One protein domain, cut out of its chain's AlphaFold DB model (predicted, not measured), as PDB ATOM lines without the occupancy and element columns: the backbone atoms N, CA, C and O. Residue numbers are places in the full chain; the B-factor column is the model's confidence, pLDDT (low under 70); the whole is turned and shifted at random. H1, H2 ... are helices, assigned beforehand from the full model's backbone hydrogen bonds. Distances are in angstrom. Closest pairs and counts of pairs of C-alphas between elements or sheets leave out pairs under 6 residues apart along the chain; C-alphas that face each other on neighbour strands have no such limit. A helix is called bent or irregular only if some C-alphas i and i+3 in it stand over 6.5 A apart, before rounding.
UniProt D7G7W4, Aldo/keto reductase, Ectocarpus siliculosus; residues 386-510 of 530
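What this domain is: This is residues 386 to 510 of the 530 residues of the protein "Aldo/keto reductase" of Ectocarpus siliculosus (UniProt D7G7W4). A helical hairpin, H2 and H3, is crossed on one side by a third long helix, H5; these three make the core. H6 turns off at the last-residue end of H5 and is near H3, while H4 lies at the far end of the hairpin from H6, where parts of two long unnamed stretches also lie; the short H1 lies off to one side of the core. The printed part has 125 residues with six named helices, H1 to H6 in order along the chain, and no named strand; its class is all helix. It is compact, with a radius of gyration of the C-alphas of 14.5 A, and spans 43 by 33 by 25 A.

Where its parts are: H1 is residues 386 to 391, with C-alpha 386 at (239.186, 293.466, 357.905). After a long link, H2 is residues 408 to 421, 19.8 A from first to last C-alpha. A tight link leads to H3, residues 424 to 438, 20.7 A long. H4 is residues 447 to 452. H5, residues 480 to 494, is 20.9 A long and begins at C-alpha 480 at (227.696, 306.137, 356.856). H6, residues 499 to 509, is 13.9 A long and ends at C-alpha 509 at (226.618, 287.628, 374.782). H6 is irregular: C-alphas 504 and 507 are 7.5 A apart.

How they stand to each other: H2 and H3 form a helical hairpin and touch at a shallow tilt of 18 degrees, opposite ways; their closest C-alphas, of Val 418 and Tyr 424, are 5.4 A apart. H5 touches H2 at a steep tilt of 67 degrees, the same way, with the closest C-alphas, of Trp 415 and Ile 490, 6.0 A apart. H5 touches H3 with residue 494 alone, about perpendicular at 82 degrees; the closest C-alphas, of Arg 428 and Leu 494, are 5.2 A apart. The helix packing is only just mostly crossed, with 1 of these 3 pairs at a shallow tilt. H5 and H6 are close but not clearly touching, only just about perpendicular at 73 degrees; their closest C-alphas, of Trp 493 and Val 502, are 6.3 A apart. H3 and H6 are near each other. H1 and H4 are each apart from the other five helices, and H2 and H6 are apart. Each O i to N i+4 pair is within hydrogen-bond range in H1, H2 and H4; the counts are 9 of 11 in H3, 10 of 11 in H5 and 3 of 7 in H6, where 4 of 8 O i to N i+3 pairs are within range.

The domain as a whole: The two farthest C-alphas, of Ala 386 and Glu 444, are 44.7 A apart. The printed part has no cut. The links H1 to H2, residues 392 to 407, and H4 to H5, residues 453 to 479, are long. The mean pLDDT of the printed part is 90.7, and residues 455 to 456 are under 70.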
ATOM      1  N   ALA A 386     237.925 292.777 358.205       92.94
ATOM      2  CA  ALA A 386     239.186 293.466 357.905       92.94
ATOM      3  C   ALA A 386     238.974 294.841 357.254       92.94
ATOM      4  O   ALA A 386     239.690 295.786 357.576       92.94
ATOM      5  N   GLU A 387     237.983 294.952 356.366       92.12
ATOM      6  CA  GLU A 387     237.643 296.208 355.694       92.12
ATOM      7  C   GLU A 387     237.204 297.266 356.708       92.12
ATOM      8  O   GLU A 387     237.821 298.327 356.778       92.12
ATOM      9  N   TRP A 388     236.245 296.934 357.579       92.56
ATOM     10  CA  TRP A 388     235.811 297.807 358.671       92.56
ATOM     11  C   TRP A 388     236.986 298.258 359.541       92.56
ATOM     12  O   TRP A 388     237.181 299.446 359.790       92.56
ATOM     13  N   MET A 389     237.827 297.312 359.963       89.12
ATOM     14  CA  MET A 389     238.987 297.608 360.803       89.12
ATOM     15  C   MET A 389     240.041 298.485 360.132       89.12
ATOM     16  O   MET A 389     240.861 299.065 360.837       89.12
ATOM     17  N   SER A 390     240.023 298.600 358.805       87.25
ATOM     18  CA  SER A 390     240.933 299.475 358.069       87.25
ATOM     19  C   SER A 390     240.415 300.902 357.902       87.25
ATOM     20  O   SER A 390     241.210 301.776 357.569       87.25
ATOM     21  N   ASN A 391     239.108 301.145 358.083       86.88
ATOM     22  CA  ASN A 391     238.519 302.415 357.663       86.88
ATOM     23  C   ASN A 391     237.307 302.931 358.470       86.88
ATOM     24  O   ASN A 391     236.748 303.967 358.100       86.88
ATOM     25  N   TRP A 392     236.887 302.277 359.562       87.81
ATOM     26  CA  TRP A 392     235.653 302.644 360.281       87.81
ATOM     27  C   TRP A 392     235.621 304.099 360.770       87.81
ATOM     28  O   TRP A 392     234.545 304.676 360.886       87.81
ATOM     29  N   TRP A 393     236.785 304.693 361.052       83.81
ATOM     30  CA  TRP A 393     236.909 306.049 361.593       83.81
ATOM     31  C   TRP A 393     236.834 307.156 360.538       83.81
ATOM     32  O   TRP A 393     236.678 308.316 360.909       83.81
ATOM     33  N   HIS A 394     236.973 306.841 359.248       85.12
ATOM     34  CA  HIS A 394     237.102 307.863 358.211       85.12
ATOM     35  C   HIS A 394     235.821 308.688 358.058       85.12
ATOM     36  O   HIS A 394     234.752 308.145 357.787       85.12
ATOM     37  N   GLY A 395     235.948 310.012 358.171       84.62
ATOM     38  CA  GLY A 395     234.859 310.951 357.900       84.62
ATOM     39  C   GLY A 395     233.792 311.010 358.994       84.62
ATOM     40  O   GLY A 395     232.739 311.608 358.773       84.62
ATOM     41  N   LEU A 396     234.037 310.402 360.162       86.88
ATOM     42  CA  LEU A 396     233.109 310.490 361.290       86.88
ATOM     43  C   LEU A 396     233.227 311.853 361.973       86.88
ATOM     44  O   LEU A 396     234.331 312.213 362.378       86.88
ATOM     45  N   PRO A 397     232.126 312.592 362.170       85.75
ATOM     46  CA  PRO A 397     232.201 313.893 362.814       85.75
ATOM     47  C   PRO A 397     232.401 313.743 364.328       85.75
ATOM     48  O   PRO A 397     231.756 312.921 364.985       85.75
ATOM     49  N   GLY A 398     233.303 314.534 364.901       84.00
ATOM     50  CA  GLY A 398     233.455 314.678 366.342       84.00
ATOM     51  C   GLY A 398     232.281 315.432 366.971       84.00
ATOM     52  O   GLY A 398     231.449 316.033 366.297       84.00
ATOM     53  N   CYS A 399     232.224 315.445 368.305       85.31
ATOM     54  CA  CYS A 399     231.131 316.100 369.038       85.31
ATOM     55  C   CYS A 399     231.097 317.636 368.927       85.31
ATOM     56  O   CYS A 399     230.121 318.240 369.355       85.31
ATOM     57  N   TYR A 400     232.152 318.255 368.392       83.25
ATOM     58  CA  TYR A 400     232.204 319.689 368.094       83.25
ATOM     59  C   TYR A 400     231.958 319.992 366.608       83.25
ATOM     60  O   TYR A 400     231.785 321.152 366.253       83.25
ATOM     61  N   ASP A 401     231.930 318.962 365.754       81.56
ATOM     62  CA  ASP A 401     231.765 319.104 364.303       81.56
ATOM     63  C   ASP A 401     230.289 319.047 363.880       81.56
ATOM     64  O   ASP A 401     229.957 319.362 362.737       81.56
ATOM     65  N   THR A 402     229.390 318.646 364.787       79.12
ATOM     66  CA  THR A 402     227.940 318.641 364.564       79.12
ATOM     67  C   THR A 402     227.229 319.553 365.563       79.12
ATOM     68  O   THR A 402     227.612 319.598 366.735       79.12
ATOM     69  N   PRO A 403     226.127 320.217 365.160       81.50
ATOM     70  CA  PRO A 403     225.288 320.947 366.110       81.50
ATOM     71  C   PRO A 403     224.688 320.002 367.164       81.50
ATOM     72  O   PRO A 403     224.501 320.386 368.309       81.50
ATOM     73  N   THR A 404     224.469 318.731 366.817       86.56
ATOM     74  CA  THR A 404     223.834 317.733 367.693       86.56
ATOM     75  C   THR A 404     224.651 317.382 368.934       86.56
ATOM     76  O   THR A 404     224.105 316.828 369.892       86.56
ATOM     77  N   GLY A 405     225.966 317.630 368.909       88.94
ATOM     78  CA  GLY A 405     226.869 317.312 370.008       88.94
ATOM     79  C   GLY A 405     227.151 315.820 370.213       88.94
ATOM     80  O   GLY A 405     227.842 315.448 371.165       88.94
ATOM     81  N   VAL A 406     226.611 314.940 369.364       91.69
ATOM     82  CA  VAL A 406     226.760 313.481 369.477       91.69
ATOM     83  C   VAL A 406     228.198 313.078 369.160       91.69
ATOM     84  O   VAL A 406     228.738 313.422 368.113       91.69
ATOM     85  N   PHE A 407     228.837 312.307 370.045       89.94
ATOM     86  CA  PHE A 407     230.241 311.926 369.864       89.94
ATOM     87  C   PHE A 407     230.397 310.644 369.028       89.94
ATOM     88  O   PHE A 407     230.823 309.605 369.534       89.94
ATOM     89  N   VAL A 408     230.061 310.722 367.738       90.69
ATOM     90  CA  VAL A 408     229.980 309.571 366.815       90.69
ATOM     91  C   VAL A 408     231.212 308.646 366.858       90.69
ATOM     92  O   VAL A 408     231.026 307.466 367.158       90.69
ATOM     93  N   PRO A 409     232.463 309.104 366.650       88.44
ATOM     94  CA  PRO A 409     233.625 308.211 366.654       88.44
ATOM     95  C   PRO A 409     233.861 307.531 368.010       88.44
ATOM     96  O   PRO A 409     234.262 306.369 368.051       88.44
ATOM     97  N   HIS A 410     233.553 308.201 369.125       88.38
ATOM     98  CA  HIS A 410     233.655 307.600 370.456       88.38
ATOM     99  C   HIS A 410     232.602 306.499 370.651       88.38
ATOM    100  O   HIS A 410     232.905 305.444 371.209       88.38
ATOM    101  N   ILE A 411     231.385 306.715 370.145       92.06
ATOM    102  CA  ILE A 411     230.305 305.726 370.169       92.06
ATOM    103  C   ILE A 411     230.654 304.505 369.304       92.06
ATOM    104  O   ILE A 411     230.558 303.377 369.781       92.06
ATOM    105  N   VAL A 412     231.139 304.710 368.077       92.94
ATOM    106  CA  VAL A 412     231.536 303.606 367.184       92.94
ATOM    107  C   VAL A 412     232.721 302.814 367.753       92.94
ATOM    108  O   VAL A 412     232.712 301.584 367.717       92.94
ATOM    109  N   TRP A 413     233.710 303.476 368.366       91.62
ATOM    110  CA  TRP A 413     234.801 302.779 369.056       91.62
ATOM    111  C   TRP A 413     234.302 301.897 370.206       91.62
ATOM    112  O   TRP A 413     234.745 300.754 370.334       91.62
ATOM    113  N   MET A 414     233.360 302.392 371.021       93.25
ATOM    114  CA  MET A 414     232.756 301.585 372.086       93.25
ATOM    115  C   MET A 414     232.080 300.331 371.517       93.25
ATOM    116  O   MET A 414     232.208 299.257 372.102       93.25
ATOM    117  N   TRP A 415     231.421 300.440 370.361       96.12
ATOM    118  CA  TRP A 415     230.802 299.293 369.693       96.12
ATOM    119  C   TRP A 415     231.845 298.273 369.255       96.12
ATOM    120  O   TRP A 415     231.696 297.092 369.561       96.12
ATOM    121  N   ASN A 416     232.953 298.720 368.662       94.62
ATOM    122  CA  ASN A 416     234.044 297.832 368.265       94.62
ATOM    123  C   ASN A 416     234.583 297.011 369.456       94.62
ATOM    124  O   ASN A 416     234.685 295.788 369.366       94.62
ATOM    125  N   VAL A 417     234.887 297.655 370.593       94.12
ATOM    126  CA  VAL A 417     235.480 296.960 371.756       94.12
ATOM    127  C   VAL A 417     234.477 296.088 372.521       94.12
ATOM    128  O   VAL A 417     234.863 295.074 373.105       94.12
ATOM    129  N   VAL A 418     233.183 296.425 372.513       96.75
ATOM    130  CA  VAL A 418     232.138 295.553 373.077       96.75
ATOM    131  C   VAL A 418     231.953 294.322 372.199       96.75
ATOM    132  O   VAL A 418     231.997 293.202 372.703       96.75
ATOM    133  N   THR A 419     231.816 294.515 370.890       96.75
ATOM    134  CA  THR A 419     231.551 293.434 369.939       96.75
ATOM    135  C   THR A 419     232.722 292.458 369.836       96.75
ATOM    136  O   THR A 419     232.510 291.246 369.831       96.75
ATOM    137  N   ALA A 420     233.961 292.952 369.790       95.44
ATOM    138  CA  ALA A 420     235.128 292.090 369.629       95.44
ATOM    139  C   ALA A 420     235.678 291.534 370.947       95.44
ATOM    140  O   ALA A 420     236.134 290.391 370.990       95.44
ATOM    141  N   TRP A 421     235.677 292.336 372.016       96.25
ATOM    142  CA  TRP A 421     236.365 292.004 373.268       96.25
ATOM    143  C   TRP A 421     235.425 291.850 374.463       96.25
ATOM    144  O   TRP A 421     235.896 291.650 375.582       96.25
ATOM    145  N   GLY A 422     234.108 291.956 374.275       96.44
ATOM    146  CA  GLY A 422     233.135 291.818 375.359       96.44
ATOM    147  C   GLY A 422     233.296 292.867 376.461       96.44
ATOM    148  O   GLY A 422     232.939 292.617 377.610       96.44
ATOM    149  N   MET A 423     233.869 294.034 376.148       95.88
ATOM    150  CA  MET A 423     234.190 295.091 377.116       95.88
ATOM    151  C   MET A 423     232.964 295.934 377.510       95.88
ATOM    152  O   MET A 423     233.006 297.165 377.492       95.88
ATOM    153  N   TYR A 424     231.861 295.277 377.883       97.00
ATOM    154  CA  TYR A 424     230.587 295.930 378.200       97.00
ATOM    155  C   TYR A 424     230.686 296.912 379.371       97.00
ATOM    156  O   TYR A 424     230.353 298.081 379.208       97.00
ATOM    157  N   ASP A 425     231.171 296.479 380.542       94.56
ATOM    158  CA  ASP A 425     231.240 297.354 381.728       94.56
ATOM    159  C   ASP A 425     232.155 298.571 381.478       94.56
ATOM    160  O   ASP A 425     231.850 299.688 381.908       94.56
ATOM    161  N   PHE A 426     233.235 298.375 380.711       93.56
ATOM    162  CA  PHE A 426     234.124 299.450 380.274       93.56
ATOM    163  C   PHE A 426     233.389 300.464 379.399       93.56
ATOM    164  O   PHE A 426     233.355 301.648 379.745       93.56
ATOM    165  N   ALA A 427     232.754 300.010 378.318       94.62
ATOM    166  CA  ALA A 427     232.010 300.868 377.403       94.62
ATOM    167  C   ALA A 427     230.810 301.544 378.084       94.62
ATOM    168  O   ALA A 427     230.608 302.744 377.920       94.62
ATOM    169  N   ARG A 428     230.065 300.837 378.943       95.12
ATOM    170  CA  ARG A 428     228.952 301.404 379.718       95.12
ATOM    171  C   ARG A 428     229.416 302.561 380.598       95.12
ATOM    172  O   ARG A 428     228.770 303.607 380.618       95.12
ATOM    173  N   ALA A 429     230.554 302.420 381.282       91.69
ATOM    174  CA  ALA A 429     231.119 303.501 382.089       91.69
ATOM    175  C   ALA A 429     231.504 304.733 381.248       91.69
ATOM    176  O   ALA A 429     231.431 305.864 381.734       91.69
ATOM    177  N   ARG A 430     231.916 304.536 379.988       90.19
ATOM    178  CA  ARG A 430     232.179 305.634 379.044       90.19
ATOM    179  C   ARG A 430     230.890 306.295 378.573       90.19
ATOM    180  O   ARG A 430     230.750 307.509 378.712       90.19
ATOM    181  N   TYR A 431     229.926 305.496 378.125       93.81
ATOM    182  CA  TYR A 431     228.618 305.959 377.667       93.81
ATOM    183  C   TYR A 431     227.877 306.756 378.749       93.81
ATOM    184  O   TYR A 431     227.338 307.825 378.477       93.81
ATOM    185  N   ALA A 432     227.949 306.311 380.009       93.06
ATOM    186  CA  ALA A 432     227.368 307.012 381.155       93.06
ATOM    187  C   ALA A 432     227.904 308.441 381.337       93.06
ATOM    188  O   ALA A 432     227.194 309.316 381.838       93.06
ATOM    189  N   THR A 433     229.149 308.702 380.924       89.62
ATOM    190  CA  THR A 433     229.718 310.058 380.960       89.62
ATOM    191  C   THR A 433     229.037 310.956 379.926       89.62
ATOM    192  O   THR A 433     228.681 312.088 380.252       89.62
ATOM    193  N   LEU A 434     228.774 310.432 378.724       91.31
ATOM    194  CA  LEU A 434     228.028 311.146 377.687       91.31
ATOM    195  C   LEU A 434     226.585 311.418 378.144       91.31
ATOM    196  O   LEU A 434     226.112 312.548 378.056       91.31
ATOM    197  N   GLU A 435     225.900 310.424 378.719       93.38
ATOM    198  CA  GLU A 435     224.555 310.608 379.294       93.38
ATOM    199  C   GLU A 435     224.540 311.676 380.391       93.38
ATOM    200  O   GLU A 435     223.623 312.494 380.470       93.38
ATOM    201  N   SER A 436     225.568 311.703 381.245       90.88
ATOM    202  CA  SER A 436     225.689 312.730 382.277       90.88
ATOM    203  C   SER A 436     225.868 314.130 381.692       90.88
ATOM    204  O   SER A 436     225.440 315.088 382.339       90.88
ATOM    205  N   ASN A 437     226.498 314.264 380.524       89.25
ATOM    206  CA  ASN A 437     226.569 315.536 379.814       89.25
ATOM    207  C   ASN A 437     225.208 315.910 379.230       89.25
ATOM    208  O   ASN A 437     224.786 317.049 379.404       89.25
ATOM    209  N   LEU A 438     224.495 314.964 378.609       91.31
ATOM    210  CA  LEU A 438     223.168 315.216 378.035       91.31
ATOM    211  C   LEU A 438     222.154 315.647 379.100       91.31
ATOM    212  O   LEU A 438     221.341 316.523 378.855       91.31
ATOM    213  N   LYS A 439     222.257 315.144 380.334       90.44
ATOM    214  CA  LYS A 439     221.436 315.627 381.465       90.44
ATOM    215  C   LYS A 439     221.656 317.101 381.824       90.44
ATOM    216  O   LYS A 439     220.828 317.679 382.520       90.44
ATOM    217  N   LYS A 440     222.782 317.689 381.413       89.00
ATOM    218  CA  LYS A 440     223.090 319.118 381.592       89.00
ATOM    219  C   LYS A 440     222.680 319.953 380.377       89.00
ATOM    220  O   LYS A 440     222.907 321.159 380.401       89.00
ATOM    221  N   HIS A 441     222.131 319.319 379.338       88.75
ATOM    222  CA  HIS A 441     221.573 320.002 378.183       88.75
ATOM    223  C   HIS A 441     220.435 320.920 378.627       88.75
ATOM    224  O   HIS A 441     219.561 320.524 379.402       88.75
ATOM    225  N   LYS A 442     220.480 322.157 378.151       90.06
ATOM    226  CA  LYS A 442     219.547 323.220 378.495       90.06
ATOM    227  C   LYS A 442     218.578 323.418 377.336       90.06
ATOM    228  O   LYS A 442     219.022 323.900 376.294       90.06
ATOM    229  N   PRO A 443     217.292 323.060 377.488       87.31
ATOM    230  CA  PRO A 443     216.315 323.156 376.402       87.31
ATOM    231  C   PRO A 443     216.042 324.600 375.960       87.31
ATOM    232  O   PRO A 443     215.508 324.819 374.878       87.31
ATOM    233  N   GLU A 444     216.372 325.590 376.792       91.50
ATOM    234  CA  GLU A 444     216.278 327.012 376.458       91.50
ATOM    235  C   GLU A 444     217.412 327.523 375.557       91.50
ATOM    236  O   GLU A 444     217.298 328.622 375.018       91.50
ATOM    237  N   LEU A 445     218.498 326.757 375.417       89.88
ATOM    238  CA  LEU A 445     219.628 327.075 374.552       89.88
ATOM    239  C   LEU A 445     219.516 326.314 373.232       89.88
ATOM    240  O   LEU A 445     218.976 325.209 373.173       89.88
ATOM    241  N   THR A 446     220.092 326.877 372.178       87.00
ATOM    242  CA  THR A 446     220.319 326.148 370.930       87.00
ATOM    243  C   THR A 446     221.269 324.967 371.150       87.00
ATOM    244  O   THR A 446     222.046 324.911 372.110       87.00
ATOM    245  N   ASP A 447     221.221 324.000 370.240       83.69
ATOM    246  CA  ASP A 447     222.126 322.850 370.226       83.69
ATOM    247  C   ASP A 447     223.606 323.303 370.166       83.69
ATOM    248  O   ASP A 447     224.433 322.837 370.949       83.69
ATOM    249  N   GLU A 448     223.918 324.321 369.356       83.00
ATOM    250  CA  GLU A 448     225.259 324.918 369.258       83.00
ATOM    251  C   GLU A 448     225.716 325.579 370.573       83.00
ATOM    252  O   GLU A 448     226.843 325.371 371.029       83.00
ATOM    253  N   GLU A 449     224.841 326.340 371.236       86.69
ATOM    254  CA  GLU A 449     225.139 326.931 372.548       86.69
ATOM    255  C   GLU A 449     225.392 325.857 373.617       86.69
ATOM    256  O   GLU A 449     226.281 326.013 374.459       86.69
ATOM    257  N   ASN A 450     224.657 324.743 373.570       87.31
ATOM    258  CA  ASN A 450     224.882 323.600 374.454       87.31
ATOM    259  C   ASN A 450     226.225 322.904 374.183       87.31
ATOM    260  O   ASN A 450     226.938 322.575 375.137       87.31
ATOM    261  N   VAL A 451     226.594 322.711 372.913       84.38
ATOM    262  CA  VAL A 451     227.895 322.146 372.508       84.38
ATOM    263  C   VAL A 451     229.047 323.021 373.008       84.38
ATOM    264  O   VAL A 451     229.997 322.521 373.619       84.38
ATOM    265  N   ASN A 452     228.928 324.342 372.858       80.38
ATOM    266  CA  ASN A 452     229.911 325.302 373.365       80.38
ATOM    267  C   ASN A 452     230.027 325.295 374.903       80.38
ATOM    268  O   ASN A 452     231.067 325.659 375.455       80.38
ATOM    269  N   ALA A 453     228.992 324.829 375.609       81.50
ATOM    270  CA  ALA A 453     228.957 324.715 377.064       81.50
ATOM    271  C   ALA A 453     229.426 323.347 377.609       81.50
ATOM    272  O   ALA A 453     229.315 323.100 378.816       81.50
ATOM    273  N   PHE A 454     229.941 322.443 376.763       78.94
ATOM    274  CA  PHE A 454     230.359 321.106 377.190       78.94
ATOM    275  C   PHE A 454     231.347 321.090 378.359       78.94
ATOM    276  O   PHE A 454     232.240 321.928 378.508       78.94
ATOM    277  N   ASN A 455     231.217 320.039 379.178       67.38
ATOM    278  CA  ASN A 455     232.219 319.717 380.180       67.38
ATOM    279  C   ASN A 455     233.561 319.456 379.490       67.38
ATOM    280  O   ASN A 455     233.692 318.547 378.671       67.38
ATOM    281  N   ARG A 456     234.575 320.214 379.895       69.69
ATOM    282  CA  ARG A 456     235.890 320.222 379.260       69.69
ATOM    283  C   ARG A 456     236.663 318.910 379.458       69.69
ATOM    284  O   ARG A 456     237.633 318.692 378.761       69.69
ATOM    285  N   PHE A 457     236.295 318.025 380.389       71.56
ATOM    286  CA  PHE A 457     237.042 316.771 380.639       71.56
ATOM    287  C   PHE A 457     236.653 315.589 379.743       71.56
ATOM    288  O   PHE A 457     237.474 314.722 379.458       71.56
ATOM    289  N   THR A 458     235.387 315.482 379.359       78.31
ATOM    290  CA  THR A 458     234.897 314.425 378.464       78.31
ATOM    291  C   THR A 458     233.685 315.012 377.759       78.31
ATOM    292  O   THR A 458     232.609 315.011 378.358       78.31
ATOM    293  N   PRO A 459     233.860 315.607 376.570       82.44
ATOM    294  CA  PRO A 459     232.778 316.283 375.873       82.44
ATOM    295  C   PRO A 459     231.866 315.298 375.143       82.44
ATOM    296  O   PRO A 459     232.160 314.104 375.045       82.44
ATOM    297  N   GLY A 460     230.760 315.824 374.626       88.44
ATOM    298  CA  GLY A 460     229.856 315.092 373.758       88.44
ATOM    299  C   GLY A 460     228.678 314.432 374.462       88.44
ATOM    300  O   GLY A 460     228.652 314.232 375.684       88.44
ATOM    301  N   TYR A 461     227.701 314.093 373.632       92.75
ATOM    302  CA  TYR A 461     226.448 313.446 373.971       92.75
ATOM    303  C   TYR A 461     226.400 311.999 373.466       92.75
ATOM    304  O   TYR A 461     227.154 311.631 372.556       92.75
ATOM    305  N   PRO A 462     225.543 311.162 374.085       94.38
ATOM    306  CA  PRO A 462     225.252 309.827 373.589       94.38
ATOM    307  C   PRO A 462     224.475 309.937 372.270       94.38
ATOM    308  O   PRO A 462     224.130 311.037 371.838       94.38
ATOM    309  N   TYR A 463     224.161 308.805 371.642       95.75
ATOM    310  CA  TYR A 463     223.182 308.809 370.558       95.75
ATOM    311  C   TYR A 463     221.855 309.412 371.050       95.75
ATOM    312  O   TYR A 463     221.430 309.143 372.178       95.75
ATOM    313  N   ARG A 464     221.238 310.243 370.205       92.62
ATOM    314  CA  ARG A 464     220.004 310.989 370.471       92.62
ATOM    315  C   ARG A 464     218.906 310.495 369.522       92.62
ATOM    316  O   ARG A 464     218.907 310.905 368.366       92.62
ATOM    317  N   PRO A 465     217.996 309.602 369.965       92.06
ATOM    318  CA  PRO A 465     216.929 309.064 369.114       92.06
ATOM    319  C   PRO A 465     215.936 310.117 368.601       92.06
ATOM    320  O   PRO A 465     215.189 309.848 367.667       92.06
ATOM    321  N   ASP A 466     215.909 311.289 369.236       90.81
ATOM    322  CA  ASP A 466     215.118 312.461 368.865       90.81
ATOM    323  C   ASP A 466     215.688 313.244 367.671       90.81
ATOM    324  O   ASP A 466     215.000 314.113 367.140       90.81
ATOM    325  N   ILE A 467     216.918 312.940 367.241       90.44
ATOM    326  CA  ILE A 467     217.601 313.609 366.133       90.44
ATOM    327  C   ILE A 467     217.805 312.635 364.974       90.44
ATOM    328  O   ILE A 467     218.289 311.515 365.163       90.44
ATOM    329  N   ASP A 468     217.520 313.092 363.754       92.81
ATOM    330  CA  ASP A 468     217.910 312.369 362.549       92.81
ATOM    331  C   ASP A 468     219.415 312.523 362.282       92.81
ATOM    332  O   ASP A 468     219.890 313.478 361.667       92.81
ATOM    333  N   MET A 469     220.194 311.560 362.771       93.31
ATOM    334  CA  MET A 469     221.643 311.553 362.580       93.31
ATOM    335  C   MET A 469     222.068 311.391 361.112       93.31
ATOM    336  O   MET A 469     223.233 311.655 360.807       93.31
ATOM    337  N   GLU A 470     221.178 310.987 360.197       94.44
ATOM    338  CA  GLU A 470     221.506 310.874 358.772       94.44
ATOM    339  C   GLU A 470     221.828 312.240 358.146       94.44
ATOM    340  O   GLU A 470     222.732 312.327 357.312       94.44
ATOM    341  N   GLU A 471     221.180 313.312 358.611       93.12
ATOM    342  CA  GLU A 471     221.432 314.689 358.161       93.12
ATOM    343  C   GLU A 471     222.770 315.252 358.675       93.12
ATOM    344  O   GLU A 471     223.316 316.199 358.108       93.12
ATOM    345  N   HIS A 472     223.322 314.665 359.742       91.31
ATOM    346  CA  HIS A 472     224.494 315.189 360.451       91.31
ATOM    347  C   HIS A 472     225.776 314.380 360.242       91.31
ATOM    348  O   HIS A 472     226.851 314.822 360.648       91.31
ATOM    349  N   ILE A 473     225.692 313.208 359.607       91.31
ATOM    350  CA  ILE A 473     226.865 312.439 359.181       91.31
ATOM    351  C   ILE A 473     227.128 312.741 357.698       91.31
ATOM    352  O   ILE A 473     226.250 312.473 356.872       91.31
ATOM    353  N   PRO A 474     228.312 313.266 357.326       89.69
ATOM    354  CA  PRO A 474     228.615 313.611 355.939       89.69
ATOM    355  C   PRO A 474     228.492 312.417 354.986       89.69
ATOM    356  O   PRO A 474     228.932 311.316 355.310       89.69
ATOM    357  N   ASP A 475     227.988 312.641 353.771       90.19
ATOM    358  CA  ASP A 475     227.940 311.604 352.722       90.19
ATOM    359  C   ASP A 475     229.335 311.152 352.260       90.19
ATOM    360  O   ASP A 475     229.488 310.090 351.663       90.19
ATOM    361  N   SER A 476     230.374 311.939 352.563       87.25
ATOM    362  CA  SER A 476     231.773 311.558 352.360       87.25
ATOM    363  C   SER A 476     232.256 310.469 353.324       87.25
ATOM    364  O   SER A 476     233.323 309.904 353.092       87.25
ATOM    365  N   CYS A 477     231.506 310.157 354.389       88.25
ATOM    366  CA  CYS A 477     231.810 309.049 355.286       88.25
ATOM    367  C   CYS A 477     231.532 307.709 354.571       88.25
ATOM    368  O   CYS A 477     230.363 307.350 354.392       88.25
ATOM    369  N   PRO A 478     232.563 306.911 354.219       87.56
ATOM    370  CA  PRO A 478     232.389 305.680 353.441       87.56
ATOM    371  C   PRO A 478     231.494 304.650 354.143       87.56
ATOM    372  O   PRO A 478     230.817 303.860 353.492       87.56
ATOM    373  N   ASN A 479     231.446 304.695 355.476       91.38
ATOM    374  CA  ASN A 479     230.721 303.751 356.319       91.38
ATOM    375  C   ASN A 479     229.387 304.297 356.865       91.38
ATOM    376  O   ASN A 479     228.846 303.732 357.816       91.38
ATOM    377  N   LYS A 480     228.844 305.389 356.296       94.69
ATOM    378  CA  LYS A 480     227.696 306.137 356.856       94.69
ATOM    379  C   LYS A 480     226.512 305.243 357.246       94.69
ATOM    380  O   LYS A 480     226.065 305.301 358.390       94.69
ATOM    381  N   ALA A 481     226.046 304.381 356.339       96.31
ATOM    382  CA  ALA A 481     224.903 303.500 356.600       96.31
ATOM    383  C   ALA A 481     225.148 302.572 357.802       96.31
ATOM    384  O   ALA A 481     224.314 302.477 358.702       96.31
ATOM    385  N   LYS A 482     226.332 301.950 357.868       96.75
ATOM    386  CA  LYS A 482     226.682 301.049 358.968       96.75
ATOM    387  C   LYS A 482     226.859 301.794 360.291       96.75
ATOM    388  O   LYS A 482     226.468 301.282 361.336       96.75
ATOM    389  N   VAL A 483     227.398 303.012 360.259       96.12
ATOM    390  CA  VAL A 483     227.497 303.863 361.452       96.12
ATOM    391  C   VAL A 483     226.118 304.202 362.011       96.12
ATOM    392  O   VAL A 483     225.926 304.091 363.217       96.12
ATOM    393  N   LEU A 484     225.148 304.557 361.167       96.88
ATOM    394  CA  LEU A 484     223.784 304.859 361.616       96.88
ATOM    395  C   LEU A 484     223.111 303.659 362.306       96.88
ATOM    396  O   LEU A 484     222.391 303.849 363.287       96.88
ATOM    397  N   GLU A 485     223.367 302.432 361.840       97.75
ATOM    398  CA  GLU A 485     222.937 301.206 362.531       97.75
ATOM    399  C   GLU A 485     223.623 301.057 363.893       97.75
ATOM    400  O   GLU A 485     222.955 300.853 364.907       97.75
ATOM    401  N   ILE A 486     224.951 301.207 363.924       97.56
ATOM    402  CA  ILE A 486     225.762 301.054 365.135       97.56
ATOM    403  C   ILE A 486     225.331 302.035 366.219       97.56
ATOM    404  O   ILE A 486     225.223 301.639 367.375       97.56
ATOM    405  N   LEU A 487     225.066 303.297 365.863       97.25
ATOM    406  CA  LEU A 487     224.628 304.323 366.811       97.25
ATOM    407  C   LEU A 487     223.352 303.910 367.561       97.25
ATOM    408  O   LEU A 487     223.255 304.137 368.767       97.25
ATOM    409  N   LYS A 488     222.406 303.271 366.863       97.31
ATOM    410  CA  LYS A 488     221.164 302.749 367.453       97.31
ATOM    411  C   LYS A 488     221.446 301.518 368.308       97.31
ATOM    412  O   LYS A 488     221.068 301.480 369.474       97.31
ATOM    413  N   GLU A 489     222.169 300.551 367.753       97.25
ATOM    414  CA  GLU A 489     222.462 299.276 368.409       97.25
ATOM    415  C   GLU A 489     223.220 299.467 369.731       97.25
ATOM    416  O   GLU A 489     222.840 298.930 370.770       97.25
ATOM    417  N   ILE A 490     224.270 300.287 369.738       96.62
ATOM    418  CA  ILE A 490     225.022 300.525 370.968       96.62
ATOM    419  C   ILE A 490     224.250 301.347 371.996       96.62
ATOM    420  O   ILE A 490     224.467 301.177 373.197       96.62
ATOM    421  N   HIS A 491     223.347 302.223 371.553       97.44
ATOM    422  CA  HIS A 491     222.456 302.915 372.470       97.44
ATOM    423  C   HIS A 491     221.564 301.913 373.200       97.44
ATOM    424  O   HIS A 491     221.470 301.985 374.422       97.44
ATOM    425  N   GLU A 492     221.004 300.930 372.491       96.94
ATOM    426  CA  GLU A 492     220.209 299.861 373.101       96.94
ATOM    427  C   GLU A 492     221.013 299.047 374.120       96.94
ATOM    428  O   GLU A 492     220.463 298.629 375.139       96.94
ATOM    429  N   TRP A 493     222.309 298.836 373.868       97.00
ATOM    430  CA  TRP A 493     223.188 298.103 374.778       97.00
ATOM    431  C   TRP A 493     223.567 298.911 376.017       97.00
ATOM    432  O   TRP A 493     223.601 298.369 377.119       97.00
ATOM    433  N   LEU A 494     223.932 300.183 375.841       97.06
ATOM    434  CA  LEU A 494     224.647 300.955 376.856       97.06
ATOM    435  C   LEU A 494     223.814 302.045 377.524       97.06
ATOM    436  O   LEU A 494     224.325 302.645 378.472       97.06
ATOM    437  N   CYS A 495     222.594 302.344 377.069       96.50
ATOM    438  CA  CYS A 495     221.770 303.354 377.731       96.50
ATOM    439  C   CYS A 495     221.377 302.919 379.150       96.50
ATOM    440  O   CYS A 495     221.256 301.729 379.465       96.50
ATOM    441  N   LYS A 496     221.208 303.892 380.050       96.00
ATOM    442  CA  LYS A 496     220.888 303.608 381.453       96.00
ATOM    443  C   LYS A 496     219.561 302.869 381.602       96.00
ATOM    444  O   LYS A 496     219.436 302.039 382.503       96.00
ATOM    445  N   GLU A 497     218.603 303.189 380.747       95.25
ATOM    446  CA  GLU A 497     217.241 302.670 380.738       95.25
ATOM    447  C   GLU A 497     217.217 301.157 380.482       95.25
ATOM    448  O   GLU A 497     216.496 300.436 381.169       95.25
ATOM    449  N   ASN A 498     218.077 300.667 379.584       95.38
ATOM    450  CA  ASN A 498     218.136 299.252 379.208       95.38
ATOM    451  C   ASN A 498     219.143 298.444 380.038       95.38
ATOM    452  O   ASN A 498     219.180 297.216 379.946       95.38
ATOM    453  N   GLU A 499     219.963 299.097 380.870       94.94
ATOM    454  CA  GLU A 499     221.090 298.453 381.557       94.94
ATOM    455  C   GLU A 499     220.667 297.203 382.354       94.94
ATOM    456  O   GLU A 499     221.384 296.204 382.357       94.94
ATOM    457  N   ALA A 500     219.509 297.234 383.023       96.12
ATOM    458  CA  ALA A 500     219.021 296.109 383.825       96.12
ATOM    459  C   ALA A 500     218.623 294.885 382.980       96.12
ATOM    460  O   ALA A 500     218.820 293.752 383.417       96.12
ATOM    461  N   GLU A 501     218.074 295.106 381.786       96.25
ATOM    462  CA  GLU A 501     217.706 294.048 380.844       96.25
ATOM    463  C   GLU A 501     218.953 293.483 380.160       96.25
ATOM    464  O   GLU A 501     219.192 292.275 380.190       96.25
ATOM    465  N   VAL A 502     219.826 294.354 379.645       96.19
ATOM    466  CA  VAL A 502     221.073 293.943 378.985       96.19
ATOM    467  C   VAL A 502     221.952 293.134 379.939       96.19
ATOM    468  O   VAL A 502     222.502 292.105 379.535       96.19
ATOM    469  N   ARG A 503     222.005 293.517 381.226       95.38
ATOM    470  CA  ARG A 503     222.738 292.780 382.269       95.38
ATOM    471  C   ARG A 503     222.307 291.317 382.414       95.38
ATOM    472  O   ARG A 503     223.156 290.486 382.724       95.38
ATOM    473  N   GLN A 504     221.046 290.981 382.137       96.06
ATOM    474  CA  GLN A 504     220.547 289.596 382.179       96.06
ATOM    475  C   GLN A 504     221.049 288.751 381.000       96.06
ATOM    476  O   GLN A 504     221.029 287.524 381.065       96.06
ATOM    477  N   THR A 505     221.530 289.393 379.934       95.19
ATOM    478  CA  THR A 505     221.989 288.729 378.705       95.19
ATOM    479  C   THR A 505     223.513 288.698 378.554       95.19
ATOM    480  O   THR A 505     224.010 288.107 377.599       95.19
ATOM    481  N   LEU A 506     224.280 289.291 379.481       92.50
ATOM    482  CA  LEU A 506     225.742 289.408 379.344       92.50
ATOM    483  C   LEU A 506     226.440 288.058 379.205       92.50
ATOM    484  O   LEU A 506     227.375 287.946 378.421       92.50
ATOM    485  N   GLU A 507     225.989 287.037 379.935       89.31
ATOM    486  CA  GLU A 507     226.552 285.688 379.832       89.31
ATOM    487  C   GLU A 507     226.366 285.115 378.424       89.31
ATOM    488  O   GLU A 507     227.332 284.688 377.797       89.31
ATOM    489  N   GLN A 508     225.146 285.204 377.890       93.19
ATOM    490  CA  GLN A 508     224.799 284.725 376.548       93.19
ATOM    491  C   GLN A 508     225.564 285.480 375.454       93.19
ATOM    492  O   GLN A 508     225.902 284.905 374.422       93.19
ATOM    493  N   ARG A 509     225.856 286.763 375.691       92.12
ATOM    494  CA  ARG A 509     226.618 287.628 374.782       92.12
ATOM    495  C   ARG A 509     228.136 287.487 374.928       92.12
ATOM    496  O   ARG A 509     228.870 288.046 374.121       92.12
ATOM    497  N   GLY A 510     228.625 286.767 375.942       91.19
ATOM    498  CA  GLY A 510     230.060 286.666 376.238       91.19
ATOM    499  C   GLY A 510     230.673 287.968 376.775       91.19
ATOM    500  O   GLY A 510     231.864 288.211 376.604       91.19
TER     501      GLY A 510